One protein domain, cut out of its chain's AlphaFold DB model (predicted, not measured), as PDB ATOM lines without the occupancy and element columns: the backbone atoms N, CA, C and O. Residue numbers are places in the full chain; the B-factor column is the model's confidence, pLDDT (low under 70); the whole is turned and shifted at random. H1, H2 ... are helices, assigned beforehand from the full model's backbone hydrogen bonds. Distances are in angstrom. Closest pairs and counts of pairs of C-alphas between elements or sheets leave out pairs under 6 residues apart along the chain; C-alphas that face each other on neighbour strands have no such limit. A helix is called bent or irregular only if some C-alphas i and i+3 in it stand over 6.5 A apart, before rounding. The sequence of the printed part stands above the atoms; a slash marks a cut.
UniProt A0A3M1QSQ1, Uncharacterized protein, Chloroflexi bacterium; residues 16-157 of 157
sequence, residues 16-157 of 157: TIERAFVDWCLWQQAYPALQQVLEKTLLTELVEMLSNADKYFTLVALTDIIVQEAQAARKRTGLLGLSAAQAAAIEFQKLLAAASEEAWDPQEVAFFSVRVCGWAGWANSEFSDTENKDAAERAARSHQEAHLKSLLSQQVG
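AT A GLANCE: This is residues 16 to 157 of the 157 residues of an uncharacterized protein of Chloroflexi bacterium (UniProt A0A3M1QSQ1). Four long helices, H3, H4, H5 and H6, stand side by side in a curved row, alternating in direction, and the bent but nearly straight H1 packs over H4, H5 and H6 on the inside of the curve, with short H2 beside it, over H3. The printed part has 142 residues with six named helices, H1 to H6 in chain order, and no named strand: all helix. It is compact, with a radius of gyration of 15.2 A, yet elongated, spanning 55 by 33 by 22 A.

HOW THE PARTS SIT: H1, residues 16 to 40, is the hub, touching 4 helices; assigned as one helix by its hydrogen bonds, it is bent, with C-alphas 28 and 31 6.6 A apart, into H1a, residues 16 to 28, and H1b, residues 31 to 40, at 12 degrees. H5, residues 106 to 124, touches H1b with residues 116 to 124 alone, the closest C-alphas being those of Val 37 and Ala 120, 5.1 A. H4, residues 79 to 99, touches H5, closest at the C-alphas of Leu 95 and Val 109, 5.0 A, with a shallow tilt of 19 degrees, opposite ways. H6, residues 131 to 155, touches H5 at a steep tilt of 41 degrees, closest at the C-alphas of Gly 118 and Lys 133, 4.3 A. H1a, H1b, H4, H5 and H6 form a bundle, a group of helices packed together. H3, residues 56 to 75, touches H4, closest at the C-alphas of Val 67 and Gln 86, 5.0 A; it is irregular, C-alphas 72 and 75 being 7.1 A apart. H2, residues 44 to 51, touches H1b, closest at the C-alphas of Gln 35 and Val 47, 5.5 A. H4 and H6 are apart. Every O i to N i+4 pair is within hydrogen-bond range in H1a, H1b, H2, H4 and H5, against 14 of 16 in H3 and 20 of 21 in H6.

IN THESE COORDINATES: H1a begins at C-alpha 16 (-31.937, 20.891, 29.828) and H6, 37.1 A long, ends at C-alpha 155 (-35.134, 19.878, 20.452). H3 is 30.8 A long, H4 30.3 A and H5 27.4 A.

THE WHOLE: The two farthest C-alphas, of Lys 75 and Gly 157, are 56.2 A apart. The printed part has no cut, and no link is long. Residues 74 to 77 and 157 have pLDDT under 70.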
ATOM      1  N   THR A  16     -31.292  19.617  30.188       94.75
ATOM      2  CA  THR A  16     -31.937  20.891  29.828       94.75
ATOM      3  C   THR A  16     -33.459  20.777  29.752       94.75
ATOM      4  O   THR A  16     -34.159  21.727  30.092       94.75
ATOM      5  N   ILE A  17     -33.973  19.625  29.313       95.56
ATOM      6  CA  ILE A  17     -35.410  19.351  29.213       95.56
ATOM      7  C   ILE A  17     -35.995  19.089  30.590       95.56
ATOM      8  O   ILE A  17     -37.032  19.661  30.916       95.56
ATOM      9  N   GLU A  18     -35.312  18.295  31.414       95.31
ATOM     10  CA  GLU A  18     -35.738  18.072  32.796       95.31
ATOM     11  C   GLU A  18     -35.787  19.383  33.579       95.31
ATOM     12  O   GLU A  18     -36.774  19.649  34.259       95.31
ATOM     13  N   ARG A  19     -34.777  20.248  33.421       95.81
ATOM     14  CA  ARG A  19     -34.761  21.550  34.092       95.81
ATOM     15  C   ARG A  19     -35.899  22.457  33.643       95.81
ATOM     16  O   ARG A  19     -36.616  22.978  34.491       95.81
ATOM     17  N   ALA A  20     -36.124  22.576  32.335       96.44
ATOM     18  CA  ALA A  20     -37.252  23.344  31.808       96.44
ATOM     19  C   ALA A  20     -38.605  22.799  32.303       96.44
ATOM     20  O   ALA A  20     -39.503  23.572  32.630       96.44
ATOM     21  N   PHE A  21     -38.741  21.474  32.397       97.38
ATOM     22  CA  PHE A  21     -39.940  20.824  32.915       97.38
ATOM     23  C   PHE A  21     -40.150  21.086  34.416       97.38
ATOM     24  O   PHE A  21     -41.262  21.423  34.817       97.38
ATOM     25  N   VAL A  22     -39.102  20.965  35.239       97.06
ATOM     26  CA  VAL A  22     -39.147  21.259  36.683       97.06
ATOM     27  C   VAL A  22     -39.536  22.715  36.927       97.06
ATOM     28  O   VAL A  22     -40.471  22.971  37.691       97.06
ATOM     29  N   ASP A  23     -38.897  23.656  36.228       96.06
ATOM     30  CA  ASP A  23     -39.218  25.083  36.324       96.06
ATOM     31  C   ASP A  23     -40.677  25.350  35.934       96.06
ATOM     32  O   ASP A  23     -41.392  26.090  36.615       96.06
ATOM     33  N   TRP A  24     -41.157  24.713  34.865       97.75
ATOM     34  CA  TRP A  24     -42.545  24.842  34.440       97.75
ATOM     35  C   TRP A  24     -43.527  24.281  35.482       97.75
ATOM     36  O   TRP A  24     -44.498  24.954  35.826       97.75
ATOM     37  N   CYS A  25     -43.271  23.096  36.041       98.00
ATOM     38  CA  CYS A  25     -44.108  22.508  37.092       98.00
ATOM     39  C   CYS A  25     -44.183  23.401  38.340       98.00
ATOM     40  O   CYS A  25     -45.261  23.578  38.915       98.00
ATOM     41  N   LEU A  26     -43.059  23.995  38.744       95.88
ATOM     42  CA  LEU A  26     -43.011  24.919  39.872       95.88
ATOM     43  C   LEU A  26     -43.825  26.188  39.581       95.88
ATOM     44  O   LEU A  26     -44.771  26.496  40.309       95.88
ATOM     45  N   TRP A  27     -43.482  26.906  38.512       95.50
ATOM     46  CA  TRP A  27     -43.969  28.269  38.284       95.50
ATOM     47  C   TRP A  27     -45.304  28.351  37.550       95.50
ATOM     48  O   TRP A  27     -46.055  29.299  37.762       95.50
ATOM     49  N   GLN A  28     -45.615  27.383  36.687       97.00
ATOM     50  CA  GLN A  28     -46.816  27.403  35.844       97.00
ATOM     51  C   GLN A  28     -47.936  26.497  36.364       97.00
ATOM     52  O   GLN A  28     -49.072  26.623  35.910       97.00
ATOM     53  N   GLN A  29     -47.651  25.598  37.314       96.75
ATOM     54  CA  GLN A  29     -48.668  24.744  37.934       96.75
ATOM     55  C   GLN A  29     -48.787  24.975  39.437       96.75
ATOM     56  O   GLN A  29     -49.807  25.471  39.911       96.75
ATOM     57  N   ALA A  30     -47.758  24.607  40.198       97.44
ATOM     58  CA  ALA A  30     -47.884  24.511  41.645       97.44
ATOM     59  C   ALA A  30     -48.001  25.886  42.318       97.44
ATOM     60  O   ALA A  30     -48.841  26.067  43.197       97.44
ATOM     61  N   TYR A  31     -47.203  26.862  41.881       95.94
ATOM     62  CA  TYR A  31     -47.212  28.214  42.430       95.94
ATOM     63  C   TYR A  31     -48.582  28.915  42.291       95.94
ATOM     64  O   TYR A  31     -49.149  29.292  43.321       95.94
ATOM     65  N   PRO A  32     -49.189  29.033  41.088       96.81
ATOM     66  CA  PRO A  32     -50.513  29.644  40.957       96.81
ATOM     67  C   PRO A  32     -51.611  28.837  41.665       96.81
ATOM     68  O   PRO A  32     -52.533  29.418  42.238       96.81
ATOM     69  N   ALA A  33     -51.503  27.503  41.698       97.88
ATOM     70  CA  ALA A  33     -52.442  26.666  42.440       97.88
ATOM     71  C   ALA A  33     -52.385  26.933  43.957       97.88
ATOM     72  O   ALA A  33     -53.429  27.017  44.604       97.88
ATOM     73  N   LEU A  34     -51.190  27.120  44.531       97.06
ATOM     74  CA  LEU A  34     -51.046  27.492  45.939       97.06
ATOM     75  C   LEU A  34     -51.692  28.854  46.221       97.06
ATOM     76  O   LEU A  34     -52.469  28.963  47.169       97.06
ATOM     77  N   GLN A  35     -51.424  29.865  45.388       95.56
ATOM     78  CA  GLN A  35     -52.041  31.190  45.527       95.56
ATOM     79  C   GLN A  35     -53.568  31.089  45.552       95.56
ATOM     80  O   GLN A  35     -54.209  31.599  46.468       95.56
ATOM     81  N   GLN A  36     -54.145  30.333  44.620       95.94
ATOM     82  CA  GLN A  36     -55.585  30.117  44.543       95.94
ATOM     83  C   GLN A  36     -56.162  29.479  45.819       95.94
ATOM     84  O   GLN A  36     -57.215  29.902  46.299       95.94
ATOM     85  N   VAL A  37     -55.493  28.477  46.403       95.56
ATOM     86  CA  VAL A  37     -55.935  27.878  47.678       95.56
ATOM     87  C   VAL A  37     -55.924  28.919  48.801       95.56
ATOM     88  O   VAL A  37     -56.863  28.986  49.598       95.56
ATOM     89  N   LEU A  38     -54.887  29.753  48.866       94.12
ATOM     90  CA  LEU A  38     -54.757  30.791  49.890       94.12
ATOM     91  C   LEU A  38     -55.821  31.884  49.743       94.12
ATOM     92  O   LEU A  38     -56.454  32.253  50.732       94.12
ATOM     93  N   GLU A  39     -56.116  32.323  48.521       93.50
ATOM     94  CA  GLU A  39     -57.211  33.262  48.245       93.50
ATOM     95  C   GLU A  39     -58.564  32.700  48.697       93.50
ATOM     96  O   GLU A  39     -59.321  33.359  49.413       93.50
ATOM     97  N   LYS A  40     -58.860  31.442  48.342       92.00
ATOM     98  CA  LYS A  40     -60.118  30.767  48.709       92.00
ATOM     99  C   LYS A  40     -60.265  30.525  50.208       92.00
ATOM    100  O   LYS A  40     -61.378  30.325  50.690       92.00
ATOM    101  N   THR A  41     -59.164  30.547  50.950       90.81
ATOM    102  CA  THR A  41     -59.146  30.372  52.409       90.81
ATOM    103  C   THR A  41     -59.018  31.689  53.169       90.81
ATOM    104  O   THR A  41     -58.899  31.672  54.395       90.81
ATOM    105  N   LEU A  42     -59.135  32.820  52.459       89.56
ATOM    106  CA  LEU A  42     -59.046  34.180  52.994       89.56
ATOM    107  C   LEU A  42     -57.678  34.500  53.621       89.56
ATOM    108  O   LEU A  42     -57.578  35.350  54.503       89.56
ATOM    109  N   LEU A  43     -56.621  33.837  53.150       89.88
ATOM    110  CA  LEU A  43     -55.227  34.099  53.511       89.88
ATOM    111  C   LEU A  43     -54.566  35.037  52.484       89.88
ATOM    112  O   LEU A  43     -53.422  34.835  52.084       89.88
ATOM    113  N   THR A  44     -55.300  36.056  52.026       89.62
ATOM    114  CA  THR A  44     -54.899  36.948  50.924       89.62
ATOM    115  C   THR A  44     -53.598  37.702  51.204       89.62
ATOM    116  O   THR A  44     -52.792  37.881  50.299       89.62
ATOM    117  N   GLU A  45     -53.330  38.067  52.461       89.88
ATOM    118  CA  GLU A  45     -52.060  38.700  52.857       89.88
ATOM    119  C   GLU A  45     -50.849  37.812  52.507       89.88
ATOM    120  O   GLU A  45     -49.814  38.296  52.051       89.88
ATOM    121  N   LEU A  46     -50.993  36.486  52.624       91.06
ATOM    122  CA  LEU A  46     -49.936  35.535  52.268       91.06
ATOM    123  C   LEU A  46     -49.765  35.394  50.751       91.06
ATOM    124  O   LEU A  46     -48.663  35.122  50.279       91.06
ATOM    125  N   VAL A  47     -50.833  35.615  49.981       91.19
ATOM    126  CA  VAL A  47     -50.786  35.655  48.510       91.19
ATOM    127  C   VAL A  47     -49.994  36.868  48.041       91.19
ATOM    128  O   VAL A  47     -49.176  36.750  47.128       91.19
ATOM    129  N   GLU A  48     -50.187  38.023  48.679       88.50
ATOM    130  CA  GLU A  48     -49.405  39.231  48.399       88.50
ATOM    131  C   GLU A  48     -47.926  39.021  48.741       88.50
ATOM    132  O   GLU A  48     -47.051  39.370  47.949       88.50
ATOM    133  N   MET A  49     -47.627  38.389  49.881       88.38
ATOM    134  CA  MET A  49     -46.250  38.046  50.255       88.38
ATOM    135  C   MET A  49     -45.602  37.087  49.247       88.38
ATOM    136  O   MET A  49     -44.474  37.336  48.820       88.38
ATOM    137  N   LEU A  50     -46.318  36.038  48.824       88.06
ATOM    138  CA  LEU A  50     -45.864  35.117  47.775       88.06
ATOM    139  C   LEU A  50     -45.616  35.845  46.455       88.06
ATOM    140  O   LEU A  50     -44.559  35.669  45.865       88.06
ATOM    141  N   SER A  51     -46.540  36.704  46.019       85.81
ATOM    142  CA  SER A  51     -46.449  37.420  44.735       85.81
ATOM    143  C   SER A  51     -45.235  38.340  44.633       85.81
ATOM    144  O   SER A  51     -44.771  38.623  43.532       85.81
ATOM    145  N   ASN A  52     -44.709  38.789  45.772       84.75
ATOM    146  CA  ASN A  52     -43.497  39.598  45.850       84.75
ATOM    147  C   ASN A  52     -42.217  38.760  46.030       84.75
ATOM    148  O   ASN A  52     -41.121  39.319  46.074       84.75
ATOM    149  N   ALA A  53     -42.329  37.433  46.143       83.31
ATOM    150  CA  ALA A  53     -41.194  36.530  46.252       83.31
ATOM    151  C   ALA A  53     -40.636  36.203  44.863       83.31
ATOM    152  O   ALA A  53     -41.101  35.306  44.167       83.31
ATOM    153  N   ASP A  54     -39.587  36.921  44.472       72.25
ATOM    154  CA  ASP A  54     -38.866  36.718  43.211       72.25
ATOM    155  C   ASP A  54     -37.779  35.631  43.297       72.25
ATOM    156  O   ASP A  54     -37.146  35.286  42.299       72.25
ATOM    157  N   LYS A  55     -37.531  35.092  44.497       77.81
ATOM    158  CA  LYS A  55     -36.420  34.178  44.784       77.81
ATOM    159  C   LYS A  55     -36.900  32.891  45.429       77.81
ATOM    160  O   LYS A  55     -37.669  32.902  46.386       77.81
ATOM    161  N   TYR A  56     -36.318  31.785  44.972       77.25
ATOM    162  CA  TYR A  56     -36.571  30.437  45.476       77.25
ATOM    163  C   TYR A  56     -36.443  30.323  47.010       77.25
ATOM    164  O   TYR A  56     -37.344  29.811  47.666       77.25
ATOM    165  N   PHE A  57     -35.382  30.877  47.614       76.69
ATOM    166  CA  PHE A  57     -35.205  30.849  49.077       76.69
ATOM    167  C   PHE A  57     -36.322  31.574  49.837       76.69
ATOM    168  O   PHE A  57     -36.716  31.151  50.923       76.69
ATOM    169  N   THR A  58     -36.855  32.651  49.258       83.25
ATOM    170  CA  THR A  58     -37.984  33.381  49.834       83.25
ATOM    171  C   THR A  58     -39.246  32.522  49.808       83.25
ATOM    172  O   THR A  58     -39.982  32.514  50.789       83.25
ATOM    173  N   LEU A  59     -39.469  31.735  48.746       85.25
ATOM    174  CA  LEU A  59     -40.607  30.814  48.674       85.25
ATOM    175  C   LEU A  59     -40.572  29.753  49.776       85.25
ATOM    176  O   LEU A  59     -41.599  29.514  50.408       85.25
ATOM    177  N   VAL A  60     -39.405  29.162  50.048       84.75
ATOM    178  CA  VAL A  60     -39.256  28.175  51.130       84.75
ATOM    179  C   VAL A  60     -39.666  28.793  52.470       84.75
ATOM    180  O   VAL A  60     -40.573  28.287  53.127       84.75
ATOM    181  N   ALA A  61     -39.097  29.944  52.834       86.62
ATOM    182  CA  ALA A  61     -39.431  30.608  54.096       86.62
ATOM    183  C   ALA A  61     -40.914  31.022  54.185       86.62
ATOM    184  O   ALA A  61     -41.543  30.892  55.235       86.62
ATOM    185  N   LEU A  62     -41.500  31.494  53.081       88.19
ATOM    186  CA  LEU A  62     -42.910  31.884  53.041       88.19
ATOM    187  C   LEU A  62     -43.854  30.701  53.229       88.19
ATOM    188  O   LEU A  62     -44.894  30.845  53.865       88.19
ATOM    189  N   THR A  63     -43.499  29.526  52.719       87.25
ATOM    190  CA  THR A  63     -44.338  28.336  52.899       87.25
ATOM    191  C   THR A  63     -44.401  27.877  54.353       87.25
ATOM    192  O   THR A  63     -45.471  27.465  54.797       87.25
ATOM    193  N   ASP A  64     -43.322  28.046  55.127       88.88
ATOM    194  CA  ASP A  64     -43.347  27.789  56.573       88.88
ATOM    195  C   ASP A  64     -44.301  28.747  57.291       88.88
ATOM    196  O   ASP A  64     -45.106  28.325  58.125       88.88
ATOM    197  N   ILE A  65     -44.257  30.031  56.923       89.12
ATOM    198  CA  ILE A  65     -45.179  31.050  57.443       89.12
ATOM    199  C   ILE A  65     -46.623  30.666  57.103       89.12
ATOM    200  O   ILE A  65     -47.484  30.690  57.978       89.12
ATOM    201  N   ILE A  66     -46.890  30.227  55.869       89.12
ATOM    202  CA  ILE A  66     -48.225  29.786  55.446       89.12
ATOM    203  C   ILE A  66     -48.730  28.613  56.282       89.12
ATOM    204  O   ILE A  66     -49.884  28.619  56.713       89.12
ATOM    205  N   VAL A  67     -47.883  27.617  56.549       88.50
ATOM    206  CA  VAL A  67     -48.250  26.475  57.397       88.50
ATOM    207  C   VAL A  67     -48.605  26.936  58.813       88.50
ATOM    208  O   VAL A  67     -49.609  26.478  59.365       88.50
ATOM    209  N   GLN A  68     -47.820  27.843  59.397       88.12
ATOM    210  CA  GLN A  68     -48.052  28.368  60.748       88.12
ATOM    211  C   GLN A  68     -49.329  29.215  60.829       88.12
ATOM    212  O   GLN A  68     -50.160  29.008  61.717       88.12
ATOM    213  N   GLU A  69     -49.535  30.117  59.871       86.62
ATOM    214  CA  GLU A  69     -50.712  30.987  59.817       86.62
ATOM    215  C   GLU A  69     -51.995  30.191  59.555       86.62
ATOM    216  O   GLU A  69     -53.004  30.406  60.226       86.62
ATOM    217  N   ALA A  70     -51.963  29.185  58.673       84.44
ATOM    218  CA  ALA A  70     -53.110  28.302  58.450       84.44
ATOM    219  C   ALA A  70     -53.517  27.546  59.731       84.44
ATOM    220  O   ALA A  70     -54.709  27.348  59.996       84.44
ATOM    221  N   GLN A  71     -52.548  27.157  60.569       80.88
ATOM    222  CA  GLN A  71     -52.825  26.554  61.876       80.88
ATOM    223  C   GLN A  71     -53.432  27.559  62.863       80.88
ATOM    224  O   GLN A  71     -54.389  27.219  63.566       80.88
ATOM    225  N   ALA A  72     -52.914  28.790  62.909       78.94
ATOM    226  CA  ALA A  72     -53.395  29.849  63.797       78.94
ATOM    227  C   ALA A  72     -54.800  30.352  63.411       78.94
ATOM    228  O   ALA A  72     -55.647  30.598  64.280       78.94
ATOM    229  N   ALA A  73     -55.084  30.424  62.110       74.06
ATOM    230  CA  ALA A  73     -56.346  30.886  61.542       74.06
ATOM    231  C   ALA A  73     -57.530  29.935  61.792       74.06
ATOM    232  O   ALA A  73     -58.676  30.337  61.574       74.06
ATOM    233  N   ARG A  74     -57.309  28.725  62.345       64.44
ATOM    234  CA  ARG A  74     -58.357  27.721  62.671       64.44
ATOM    235  C   ARG A  74     -59.523  28.247  63.509       64.44
ATOM    236  O   ARG A  74     -60.561  27.598  63.575       64.44
ATOM    237  N   LYS A  75     -59.371  29.410  64.143       57.78
ATOM    238  CA  LYS A  75     -60.417  30.084  64.925       57.78
ATOM    239  C   LYS A  75     -61.336  31.008  64.104       57.78
ATOM    240  O   LYS A  75     -62.332  31.463  64.654       57.78
ATOM    241  N   ARG A  76     -61.005  31.328  62.843       56.75
ATOM    242  CA  ARG A  76     -61.653  32.383  62.030       56.75
ATOM    243  C   ARG A  76     -62.321  31.889  60.739       56.75
ATOM    244  O   ARG A  76     -63.283  32.514  60.304       56.75
ATOM    245  N   THR A  77     -61.863  30.779  60.162       59.28
ATOM    246  CA  THR A  77     -62.355  30.213  58.887       59.28
ATOM    247  C   THR A  77     -62.714  28.729  59.041       59.28
ATOM    248  O   THR A  77     -62.297  28.077  59.999       59.28
ATOM    249  N   GLY A  78     -63.513  28.174  58.120       74.00
ATOM    250  CA  GLY A  78     -63.942  26.770  58.181       74.00
ATOM    251  C   GLY A  78     -62.761  25.786  58.241       74.00
ATOM    252  O   GLY A  78     -61.804  25.909  57.476       74.00
ATOM    253  N   LEU A  79     -62.841  24.787  59.133       80.88
ATOM    254  CA  LEU A  79     -61.753  23.831  59.428       80.88
ATOM    255  C   LEU A  79     -61.205  23.104  58.188       80.88
ATOM    256  O   LEU A  79     -60.014  22.785  58.137       80.88
ATOM    257  N   LEU A  80     -62.066  22.843  57.201       83.69
ATOM    258  CA  LEU A  80     -61.701  22.146  55.966       83.69
ATOM    259  C   LEU A  80     -60.800  23.002  55.072       83.69
ATOM    260  O   LEU A  80     -59.745  22.526  54.657       83.69
ATOM    261  N   GLY A  81     -61.151  24.273  54.855       84.06
ATOM    262  CA  GLY A  81     -60.364  25.171  54.011       84.06
ATOM    263  C   GLY A  81     -58.953  25.383  54.552       84.06
ATOM    264  O   GLY A  81     -57.975  25.243  53.826       84.06
ATOM    265  N   LEU A  82     -58.814  25.605  55.858       87.44
ATOM    266  CA  LEU A  82     -57.497  25.806  56.471       87.44
ATOM    267  C   LEU A  82     -56.629  24.546  56.465       87.44
ATOM    268  O   LEU A  82     -55.415  24.633  56.301       87.44
ATOM    269  N   SER A  83     -57.244  23.369  56.596       89.25
ATOM    270  CA  SER A  83     -56.518  22.103  56.451       89.25
ATOM    271  C   SER A  83     -56.039  21.900  55.011       89.25
ATOM    272  O   SER A  83     -54.929  21.411  54.810       89.25
ATOM    273  N   ALA A  84     -56.829  22.323  54.019       91.69
ATOM    274  CA  ALA A  84     -56.428  22.305  52.616       91.69
ATOM    275  C   ALA A  84     -55.294  23.301  52.321       91.69
ATOM    276  O   ALA A  84     -54.331  22.918  51.665       91.69
ATOM    277  N   ALA A  85     -55.344  24.530  52.852       92.69
ATOM    278  CA  ALA A  85     -54.246  25.497  52.734       92.69
ATOM    279  C   ALA A  85     -52.945  24.972  53.350       92.69
ATOM    280  O   ALA A  85     -51.896  25.011  52.711       92.69
ATOM    281  N   GLN A  86     -53.024  24.407  54.558       93.12
ATOM    282  CA  GLN A  86     -51.869  23.800  55.213       93.12
ATOM    283  C   GLN A  86     -51.304  22.633  54.389       93.12
ATOM    284  O   GLN A  86     -50.094  22.539  54.197       93.12
ATOM    285  N   ALA A  87     -52.166  21.742  53.897       94.69
ATOM    286  CA  ALA A  87     -51.736  20.603  53.096       94.69
ATOM    287  C   ALA A  87     -51.117  21.044  51.761       94.69
ATOM    288  O   ALA A  87     -50.067  20.530  51.390       94.69
ATOM    289  N   ALA A  88     -51.709  22.026  51.074       96.50
ATOM    290  CA  ALA A  88     -51.158  22.591  49.846       96.50
ATOM    291  C   ALA A  88     -49.767  23.195  50.075       96.50
ATOM    292  O   ALA A  88     -48.856  22.928  49.295       96.50
ATOM    293  N   ALA A  89     -49.579  23.937  51.170       95.38
ATOM    294  CA  ALA A  89     -48.285  24.508  51.525       95.38
ATOM    295  C   ALA A  89     -47.229  23.431  51.824       95.38
ATOM    296  O   ALA A  89     -46.109  23.533  51.332       95.38
ATOM    297  N   ILE A  90     -47.588  22.363  52.548       95.38
ATOM    298  CA  ILE A  90     -46.682  21.232  52.820       95.38
ATOM    299  C   ILE A  90     -46.283  20.508  51.527       95.38
ATOM    300  O   ILE A  90     -45.118  20.168  51.344       95.38
ATOM    301  N   GLU A  91     -47.225  20.245  50.620       97.88
ATOM    302  CA  GLU A  91     -46.887  19.594  49.346       97.88
ATOM    303  C   GLU A  91     -46.026  20.525  48.473       97.88
ATOM    304  O   GLU A  91     -45.090  20.063  47.826       97.88
ATOM    305  N   PHE A  92     -46.264  21.842  48.513       97.19
ATOM    306  CA  PHE A  92     -45.419  22.821  47.827       97.19
ATOM    307  C   PHE A  92     -44.004  22.900  48.431       97.19
ATOM    308  O   PHE A  92     -43.035  23.008  47.689       97.19
ATOM    309  N   GLN A  93     -43.847  22.759  49.751       95.50
ATOM    310  CA  GLN A  93     -42.532  22.639  50.397       95.50
ATOM    311  C   GLN A  93     -41.747  21.431  49.905       95.50
ATOM    312  O   GLN A  93     -40.565  21.550  49.589       95.50
ATOM    313  N   LYS A  94     -42.402  20.269  49.823       96.56
ATOM    314  CA  LYS A  94     -41.767  19.053  49.303       96.56
ATOM    315  C   LYS A  94     -41.391  19.204  47.836       96.56
ATOM    316  O   LYS A  94     -40.303  18.795  47.456       96.56
ATOM    317  N   LEU A  95     -42.246  19.849  47.039       97.12
ATOM    318  CA  LEU A  95     -41.919  20.203  45.661       97.12
ATOM    319  C   LEU A  95     -40.663  21.067  45.599       97.12
ATOM    320  O   LEU A  95     -39.765  20.754  44.824       97.12
ATOM    321  N   LEU A  96     -40.587  22.137  46.399       95.19
ATOM    322  CA  LEU A  96     -39.403  22.990  46.440       95.19
ATOM    323  C   LEU A  96     -38.177  22.149  46.793       95.19
ATOM    324  O   LEU A  96     -37.217  22.172  46.031       95.19
ATOM    325  N   ALA A  97     -38.231  21.359  47.867       95.19
ATOM    326  CA  ALA A  97     -37.130  20.489  48.274       95.19
ATOM    327  C   ALA A  97     -36.671  19.555  47.138       95.19
ATOM    328  O   ALA A  97     -35.476  19.504  46.853       95.19
ATOM    329  N   ALA A  98     -37.602  18.907  46.433       96.06
ATOM    330  CA  ALA A  98     -37.306  18.055  45.280       96.06
ATOM    331  C   ALA A  98     -36.717  18.832  44.086       96.06
ATOM    332  O   ALA A  98     -35.877  18.310  43.362       96.06
ATOM    333  N   ALA A  99     -37.105  20.095  43.892       95.00
ATOM    334  CA  ALA A  99     -36.561  20.972  42.853       95.00
ATOM    335  C   ALA A  99     -35.201  21.606  43.221       95.00
ATOM    336  O   ALA A  99     -34.621  22.319  42.400       95.00
ATOM    337  N   SER A 100     -34.703  21.400  44.445       94.12
ATOM    338  CA  SER A 100     -33.414  21.950  44.880       94.12
ATOM    339  C   SER A 100     -32.241  21.286  44.155       94.12
ATOM    340  O   SER A 100     -32.321  20.126  43.754       94.12
ATOM    341  N   GLU A 101     -31.118  21.997  44.025       88.62
ATOM    342  CA  GLU A 101     -29.902  21.435  43.413       88.62
ATOM    343  C   GLU A 101     -29.306  20.271  44.221       88.62
ATOM    344  O   GLU A 101     -28.604  19.436  43.659       88.62
ATOM    345  N   GLU A 102     -29.578  20.213  45.528       90.31
ATOM    346  CA  GLU A 102     -29.039  19.196  46.436       90.31
ATOM    347  C   GLU A 102     -29.772  17.854  46.319       90.31
ATOM    348  O   GLU A 102     -29.133  16.806  46.383       90.31
ATOM    349  N   ALA A 103     -31.100  17.882  46.161       93.00
ATOM    350  CA  ALA A 103     -31.918  16.673  46.058       93.00
ATOM    351  C   ALA A 103     -32.216  16.276  44.605       93.00
ATOM    352  O   ALA A 103     -32.204  15.089  44.304       93.00
ATOM    353  N   TRP A 104     -32.480  17.265  43.743       94.06
ATOM    354  CA  TRP A 104     -32.860  17.152  42.331       94.06
ATOM    355  C   TRP A 104     -33.632  15.872  41.963       94.06
ATOM    356  O   TRP A 104     -33.067  14.910  41.442       94.06
ATOM    357  N   ASP A 105     -34.950  15.896  42.170       96.44
ATOM    358  CA  ASP A 105     -35.861  14.802  41.819       96.44
ATOM    359  C   ASP A 105     -37.036  15.311  40.955       96.44
ATOM    360  O   ASP A 105     -38.084  15.730  41.465       96.44
ATOM    361  N   PRO A 106     -36.897  15.284  39.615       96.12
ATOM    362  CA  PRO A 106     -37.948  15.732  38.704       96.12
ATOM    363  C   PRO A 106     -39.246  14.911  38.790       96.12
ATOM    364  O   PRO A 106     -40.319  15.426  38.456       96.12
ATOM    365  N   GLN A 107     -39.177  13.650  39.232       96.25
ATOM    366  CA  GLN A 107     -40.353  12.796  39.382       96.25
ATOM    367  C   GLN A 107     -41.174  13.220  40.605       96.25
ATOM    368  O   GLN A 107     -42.399  13.358  40.507       96.25
ATOM    369  N   GLU A 108     -40.515  13.490  41.732       96.88
ATOM    370  CA  GLU A 108     -41.170  14.056  42.912       96.88
ATOM    371  C   GLU A 108     -41.721  15.459  42.637       96.88
ATOM    372  O   GLU A 108     -42.849  15.758  43.040       96.88
ATOM    373  N   VAL A 109     -41.008  16.297  41.874       97.75
ATOM    374  CA  VAL A 109     -41.534  17.603  41.436       97.75
ATOM    375  C   VAL A 109     -42.839  17.437  40.653       97.75
ATOM    376  O   VAL A 109     -43.824  18.127  40.942       97.75
ATOM    377  N   ALA A 110     -42.887  16.513  39.686       97.69
ATOM    378  CA  ALA A 110     -44.105  16.223  38.927       97.69
ATOM    379  C   ALA A 110     -45.242  15.752  39.849       97.69
ATOM    380  O   ALA A 110     -46.377  16.220  39.740       97.69
ATOM    381  N   PHE A 111     -44.934  14.866  40.798       97.75
ATOM    382  CA  PHE A 111     -45.907  14.336  41.746       97.75
ATOM    383  C   PHE A 111     -46.490  15.424  42.660       97.75
ATOM    384  O   PHE A 111     -47.713  15.573  42.746       97.75
ATOM    385  N   PHE A 112     -45.648  16.209  43.331       98.31
ATOM    386  CA  PHE A 112     -46.121  17.209  44.287       98.31
ATOM    387  C   PHE A 112     -46.808  18.396  43.606       98.31
ATOM    388  O   PHE A 112     -47.782  18.918  44.147       98.31
ATOM    389  N   SER A 113     -46.407  18.780  42.390       98.44
ATOM    390  CA  SER A 113     -47.096  19.854  41.649       98.44
ATOM    391  C   SER A 113     -48.534  19.476  41.291       98.44
ATOM    392  O   SER A 113     -49.446  20.288  41.478       98.44
ATOM    393  N   VAL A 114     -48.771  18.222  40.886       98.50
ATOM    394  CA  VAL A 114     -50.124  17.669  40.685       98.50
ATOM    395  C   VAL A 114     -50.949  17.772  41.964       98.50
ATOM    396  O   VAL A 114     -52.101  18.202  41.926       98.50
ATOM    397  N   ARG A 115     -50.362  17.417  43.110       98.44
ATOM    398  CA  ARG A 115     -51.041  17.431  44.415       98.44
ATOM    399  C   ARG A 115     -51.464  18.837  44.828       98.44
ATOM    400  O   ARG A 115     -52.588  19.018  45.292       98.44
ATOM    401  N   VAL A 116     -50.603  19.835  44.616       98.31
ATOM    402  CA  VAL A 116     -50.942  21.247  44.864       98.31
ATOM    403  C   VAL A 116     -52.098  21.695  43.958       98.31
ATOM    404  O   VAL A 116     -53.051  22.303  44.446       98.31
ATOM    405  N   CYS A 117     -52.095  21.306  42.676       98.50
ATOM    406  CA  CYS A 117     -53.222  21.555  41.763       98.50
ATOM    407  C   CYS A 117     -54.522  20.883  42.233       98.50
ATOM    408  O   CYS A 117     -55.596  21.474  42.130       98.50
ATOM    409  N   GLY A 118     -54.434  19.673  42.791       98.06
ATOM    410  CA  GLY A 118     -55.565  18.983  43.407       98.06
ATOM    411  C   GLY A 118     -56.225  19.809  44.509       98.06
ATOM    412  O   GLY A 118     -57.446  19.988  44.513       98.06
ATOM    413  N   TRP A 119     -55.428  20.362  45.427       97.88
ATOM    414  CA  TRP A 119     -55.946  21.220  46.497       97.88
ATOM    415  C   TRP A 119     -56.657  22.464  45.956       97.88
ATOM    416  O   TRP A 119     -57.726  22.814  46.457       97.88
ATOM    417  N   ALA A 120     -56.124  23.084  44.901       97.44
ATOM    418  CA  ALA A 120     -56.777  24.201  44.219       97.44
ATOM    419  C   ALA A 120     -58.111  23.792  43.567       97.44
ATOM    420  O   ALA A 120     -59.100  24.524  43.652       97.44
ATOM    421  N   GLY A 121     -58.172  22.592  42.982       97.06
ATOM    422  CA  GLY A 121     -59.408  21.998  42.469       97.06
ATOM    423  C   GLY A 121     -60.485  21.854  43.544       97.06
ATOM    424  O   GLY A 121     -61.622  22.272  43.333       97.06
ATOM    425  N   TRP A 122     -60.128  21.344  44.727       96.19
ATOM    426  CA  TRP A 122     -61.076  21.239  45.845       96.19
ATOM    427  C   TRP A 122     -61.509  22.606  46.384       96.19
ATOM    428  O   TRP A 122     -62.676  22.817  46.714       96.19
ATOM    429  N   ALA A 123     -60.579  23.562  46.444       94.19
ATOM    430  CA  ALA A 123     -60.876  24.927  46.868       94.19
ATOM    431  C   ALA A 123     -61.890  25.620  45.938       94.19
ATOM    432  O   ALA A 123     -62.684  26.443  46.391       94.19
ATOM    433  N   ASN A 124     -61.922  25.256  44.651       94.19
ATOM    434  CA  ASN A 124     -62.904  25.771  43.693       94.19
ATOM    435  C   ASN A 124     -64.334  25.277  43.919       94.19
ATOM    436  O   ASN A 124     -65.261  25.986  43.539       94.19
ATOM    437  N   SER A 125     -64.532  24.118  44.552       92.50
ATOM    438  CA  SER A 125     -65.851  23.699  45.047       92.50
ATOM    439  C   SER A 125     -66.137  24.195  46.460       92.50
ATOM    440  O   SER A 125     -66.999  23.634  47.132       92.50
ATOM    441  N   GLU A 126     -65.404  25.195  46.958       91.31
ATOM    442  CA  GLU A 126     -65.526  25.663  48.344       91.31
ATOM    443  C   GLU A 126     -65.351  24.515  49.355       91.31
ATOM    444  O   GLU A 126     -65.975  24.484  50.415       91.31
ATOM    445  N   PHE A 127     -64.501  23.540  49.015       91.50
ATOM    446  CA  PHE A 127     -64.230  22.345  49.817       91.50
ATOM    447  C   PHE A 127     -65.432  21.405  50.007       91.50
ATOM    448  O   PHE A 127     -65.415  20.554  50.898       91.50
ATOM    449  N   SER A 128     -66.466  21.520  49.171       91.44
ATOM    450  CA  SER A 128     -67.676  20.690  49.266       91.44
ATOM    451  C   SER A 128     -67.625  19.408  48.429       91.44
ATOM    452  O   SER A 128     -68.331  18.454  48.748       91.44
ATOM    453  N   ASP A 129     -66.769  19.355  47.404       92.25
ATOM    454  CA  ASP A 129     -66.724  18.245  46.446       92.25
ATOM    455  C   ASP A 129     -65.288  17.777  46.189       92.25
ATOM    456  O   ASP A 129     -64.496  18.474  45.546       92.25
ATOM    457  N   THR A 130     -64.963  16.587  46.697       93.31
ATOM    458  CA  THR A 130     -63.647  15.961  46.538       93.31
ATOM    459  C   THR A 130     -63.388  15.453  45.121       93.31
ATOM    460  O   THR A 130     -62.226  15.290  44.760       93.31
ATOM    461  N   GLU A 131     -64.410  15.247  44.285       96.94
ATOM    462  CA  GLU A 131     -64.206  14.827  42.891       96.94
ATOM    463  C   GLU A 131     -63.461  15.899  42.084       96.94
ATOM    464  O   GLU A 131     -62.649  15.569  41.216       96.94
ATOM    465  N   ASN A 132     -63.640  17.179  42.430       96.12
ATOM    466  CA  ASN A 132     -62.889  18.279  41.824       96.12
ATOM    467  C   ASN A 132     -61.395  18.247  42.159       96.12
ATOM    468  O   ASN A 132     -60.583  18.677  41.336       96.12
ATOM    469  N   LYS A 133     -61.013  17.704  43.323       96.75
ATOM    470  CA  LYS A 133     -59.604  17.457  43.649       96.75
ATOM    471  C   LYS A 133     -59.015  16.454  42.667       96.75
ATOM    472  O   LYS A 133     -58.030  16.746  41.995       96.75
ATOM    473  N   ASP A 134     -59.656  15.297  42.546       97.50
ATOM    474  CA  ASP A 134     -59.165  14.207  41.704       97.50
ATOM    475  C   ASP A 134     -59.185  14.589  40.215       97.50
ATOM    476  O   ASP A 134     -58.290  14.214  39.453       97.50
ATOM    477  N   ALA A 135     -60.190  15.353  39.782       97.88
ATOM    478  CA  ALA A 135     -60.264  15.891  38.429       97.88
ATOM    479  C   ALA A 135     -59.115  16.867  38.141       97.88
ATOM    480  O   ALA A 135     -58.474  16.748  37.093       97.88
ATOM    481  N   ALA A 136     -58.814  17.780  39.070       98.00
ATOM    482  CA  ALA A 136     -57.698  18.710  38.935       98.00
ATOM    483  C   ALA A 136     -56.341  17.989  38.926       98.00
ATOM    484  O   ALA A 136     -55.487  18.329  38.109       98.00
ATOM    485  N   GLU A 137     -56.156  16.946  39.744       98.38
ATOM    486  CA  GLU A 137     -54.930  16.136  39.727       98.38
ATOM    487  C   GLU A 137     -54.732  15.429  38.373       98.38
ATOM    488  O   GLU A 137     -53.653  15.488  37.775       98.38
ATOM    489  N   ARG A 138     -55.786  14.803  37.830       98.12
ATOM    490  CA  ARG A 138     -55.728  14.155  36.505       98.12
ATOM    491  C   ARG A 138     -55.439  15.151  35.384       98.12
ATOM    492  O   ARG A 138     -54.646  14.846  34.487       98.12
ATOM    493  N   ALA A 139     -56.069  16.324  35.425       98.00
ATOM    494  CA  ALA A 139     -55.841  17.384  34.449       98.00
ATOM    495  C   ALA A 139     -54.395  17.901  34.514       98.00
ATOM    496  O   ALA A 139     -53.724  17.960  33.483       98.00
ATOM    497  N   ALA A 140     -53.880  18.179  35.717       98.06
ATOM    498  CA  ALA A 140     -52.503  18.623  35.925       98.06
ATOM    499  C   ALA A 140     -51.486  17.605  35.394       98.06
ATOM    500  O   ALA A 140     -50.578  17.986  34.652       98.06
ATOM    501  N   ARG A 141     -51.683  16.308  35.676       97.88
ATOM    502  CA  ARG A 141     -50.820  15.233  35.158       97.88
ATOM    503  C   ARG A 141     -50.865  15.137  33.631       97.88
ATOM    504  O   ARG A 141     -49.834  14.985  32.984       97.88
ATOM    505  N   SER A 142     -52.052  15.280  33.042       97.50
ATOM    506  CA  SER A 142     -52.218  15.286  31.582       97.50
ATOM    507  C   SER A 142     -51.506  16.483  30.936       97.50
ATOM    508  O   SER A 142     -50.874  16.338  29.889       97.50
ATOM    509  N   HIS A 143     -51.556  17.658  31.575       97.94
ATOM    510  CA  HIS A 143     -50.834  18.852  31.129       97.94
ATOM    511  C   HIS A 143     -49.316  18.688  31.238       97.94
ATOM    512  O   HIS A 143     -48.608  19.085  30.316       97.94
ATOM    513  N   GLN A 144     -48.814  18.064  32.308       97.94
ATOM    514  CA  GLN A 144     -47.389  17.749  32.450       97.94
ATOM    515  C   GLN A 144     -46.902  16.843  31.320       97.94
ATOM    516  O   GLN A 144     -45.893  17.141  30.683       97.94
ATOM    517  N   GLU A 145     -47.641  15.771  31.017       97.06
ATOM    518  CA  GLU A 145     -47.298  14.885  29.902       97.06
ATOM    519  C   GLU A 145     -47.282  15.621  28.560       97.06
ATOM    520  O   GLU A 145     -46.377  15.417  27.750       97.06
ATOM    521  N   ALA A 146     -48.279  16.471  28.307       97.06
ATOM    522  CA  ALA A 146     -48.350  17.257  27.081       97.06
ATOM    523  C   ALA A 146     -47.191  18.261  26.978       97.06
ATOM    524  O   ALA A 146     -46.574  18.380  25.918       97.06
ATOM    525  N   HIS A 147     -46.858  18.941  28.077       97.62
ATOM    526  CA  HIS A 147     -45.759  19.898  28.122       97.62
ATOM    527  C   HIS A 147     -44.409  19.215  27.882       97.62
ATOM    528  O   HIS A 147     -43.643  19.653  27.026       97.62
ATOM    529  N   LEU A 148     -44.151  18.085  28.545       95.81
ATOM    530  CA  LEU A 148     -42.912  17.328  28.372       95.81
ATOM    531  C   LEU A 148     -42.750  16.807  26.930       95.81
ATOM    532  O   LEU A 148     -41.663  16.896  26.358       95.81
ATOM    533  N   LYS A 149     -43.839  16.358  26.285       96.12
ATOM    534  CA  LYS A 149     -43.841  16.011  24.846       96.12
ATOM    535  C   LYS A 149     -43.503  17.212  23.958       96.12
ATOM    536  O   LYS A 149     -42.774  17.062  22.975       96.12
ATOM    537  N   SER A 150     -44.023  18.395  24.292       96.81
ATOM    538  CA  SER A 150     -43.727  19.634  23.565       96.81
ATOM    539  C   SER A 150     -42.251  20.013  23.681       96.81
ATOM    540  O   SER A 150     -41.634  20.319  22.665       96.81
ATOM    541  N   LEU A 151     -41.676  19.953  24.886       96.00
ATOM    542  CA  LEU A 151     -40.257  20.242  25.114       96.00
ATOM    543  C   LEU A 151     -39.356  19.324  24.277       96.00
ATOM    544  O   LEU A 151     -38.443  19.795  23.604       96.00
ATOM    545  N   LEU A 152     -39.653  18.021  24.251       94.06
ATOM    546  CA  LEU A 152     -38.901  17.056  23.443       94.06
ATOM    547  C   LEU A 152     -39.001  17.338  21.942       94.06
ATOM    548  O   LEU A 152     -38.006  17.245  21.228       94.06
ATOM    549  N   SER A 153     -40.186  17.722  21.464       94.69
ATOM    550  CA  SER A 153     -40.402  18.028  20.045       94.69
ATOM    551  C   SER A 153     -39.634  19.278  19.596       94.69
ATOM    552  O   SER A 153     -39.226  19.359  18.442       94.69
ATOM    553  N   GLN A 154     -39.400  20.231  20.503       92.12
ATOM    554  CA  GLN A 154     -38.659  21.467  20.230       92.12
ATOM    555  C   GLN A 154     -37.139  21.275  20.126       92.12
ATOM    556  O   GLN A 154     -36.472  22.163  19.611       92.12
ATOM    557  N   GLN A 155     -36.575  20.155  20.597       83.50
ATOM    558  CA  GLN A 155     -35.134  19.878  20.452       83.50
ATOM    559  C   GLN A 155     -34.764  19.124  19.176       83.50
ATOM    560  O   GLN A 155     -33.590  19.055  18.826       83.50
ATOM    561  N   VAL A 156     -35.747  18.515  18.512       72.12
ATOM    562  CA  VAL A 156     -35.526  17.678  17.323       72.12
ATOM    563  C   VAL A 156     -35.725  18.470  16.020       72.12
ATOM    564  O   VAL A 156     -35.375  17.974  14.950       72.12
ATOM    565  N   GLY A 157     -36.266  19.691  16.098       56.66
ATOM    566  CA  GLY A 157     -36.424  20.619  14.969       56.66
ATOM    567  C   GLY A 157     -35.361  21.703  14.965       56.66
ATOM    568  O   GLY A 157     -34.850  21.995  13.862       56.66
TER     569      GLY A 157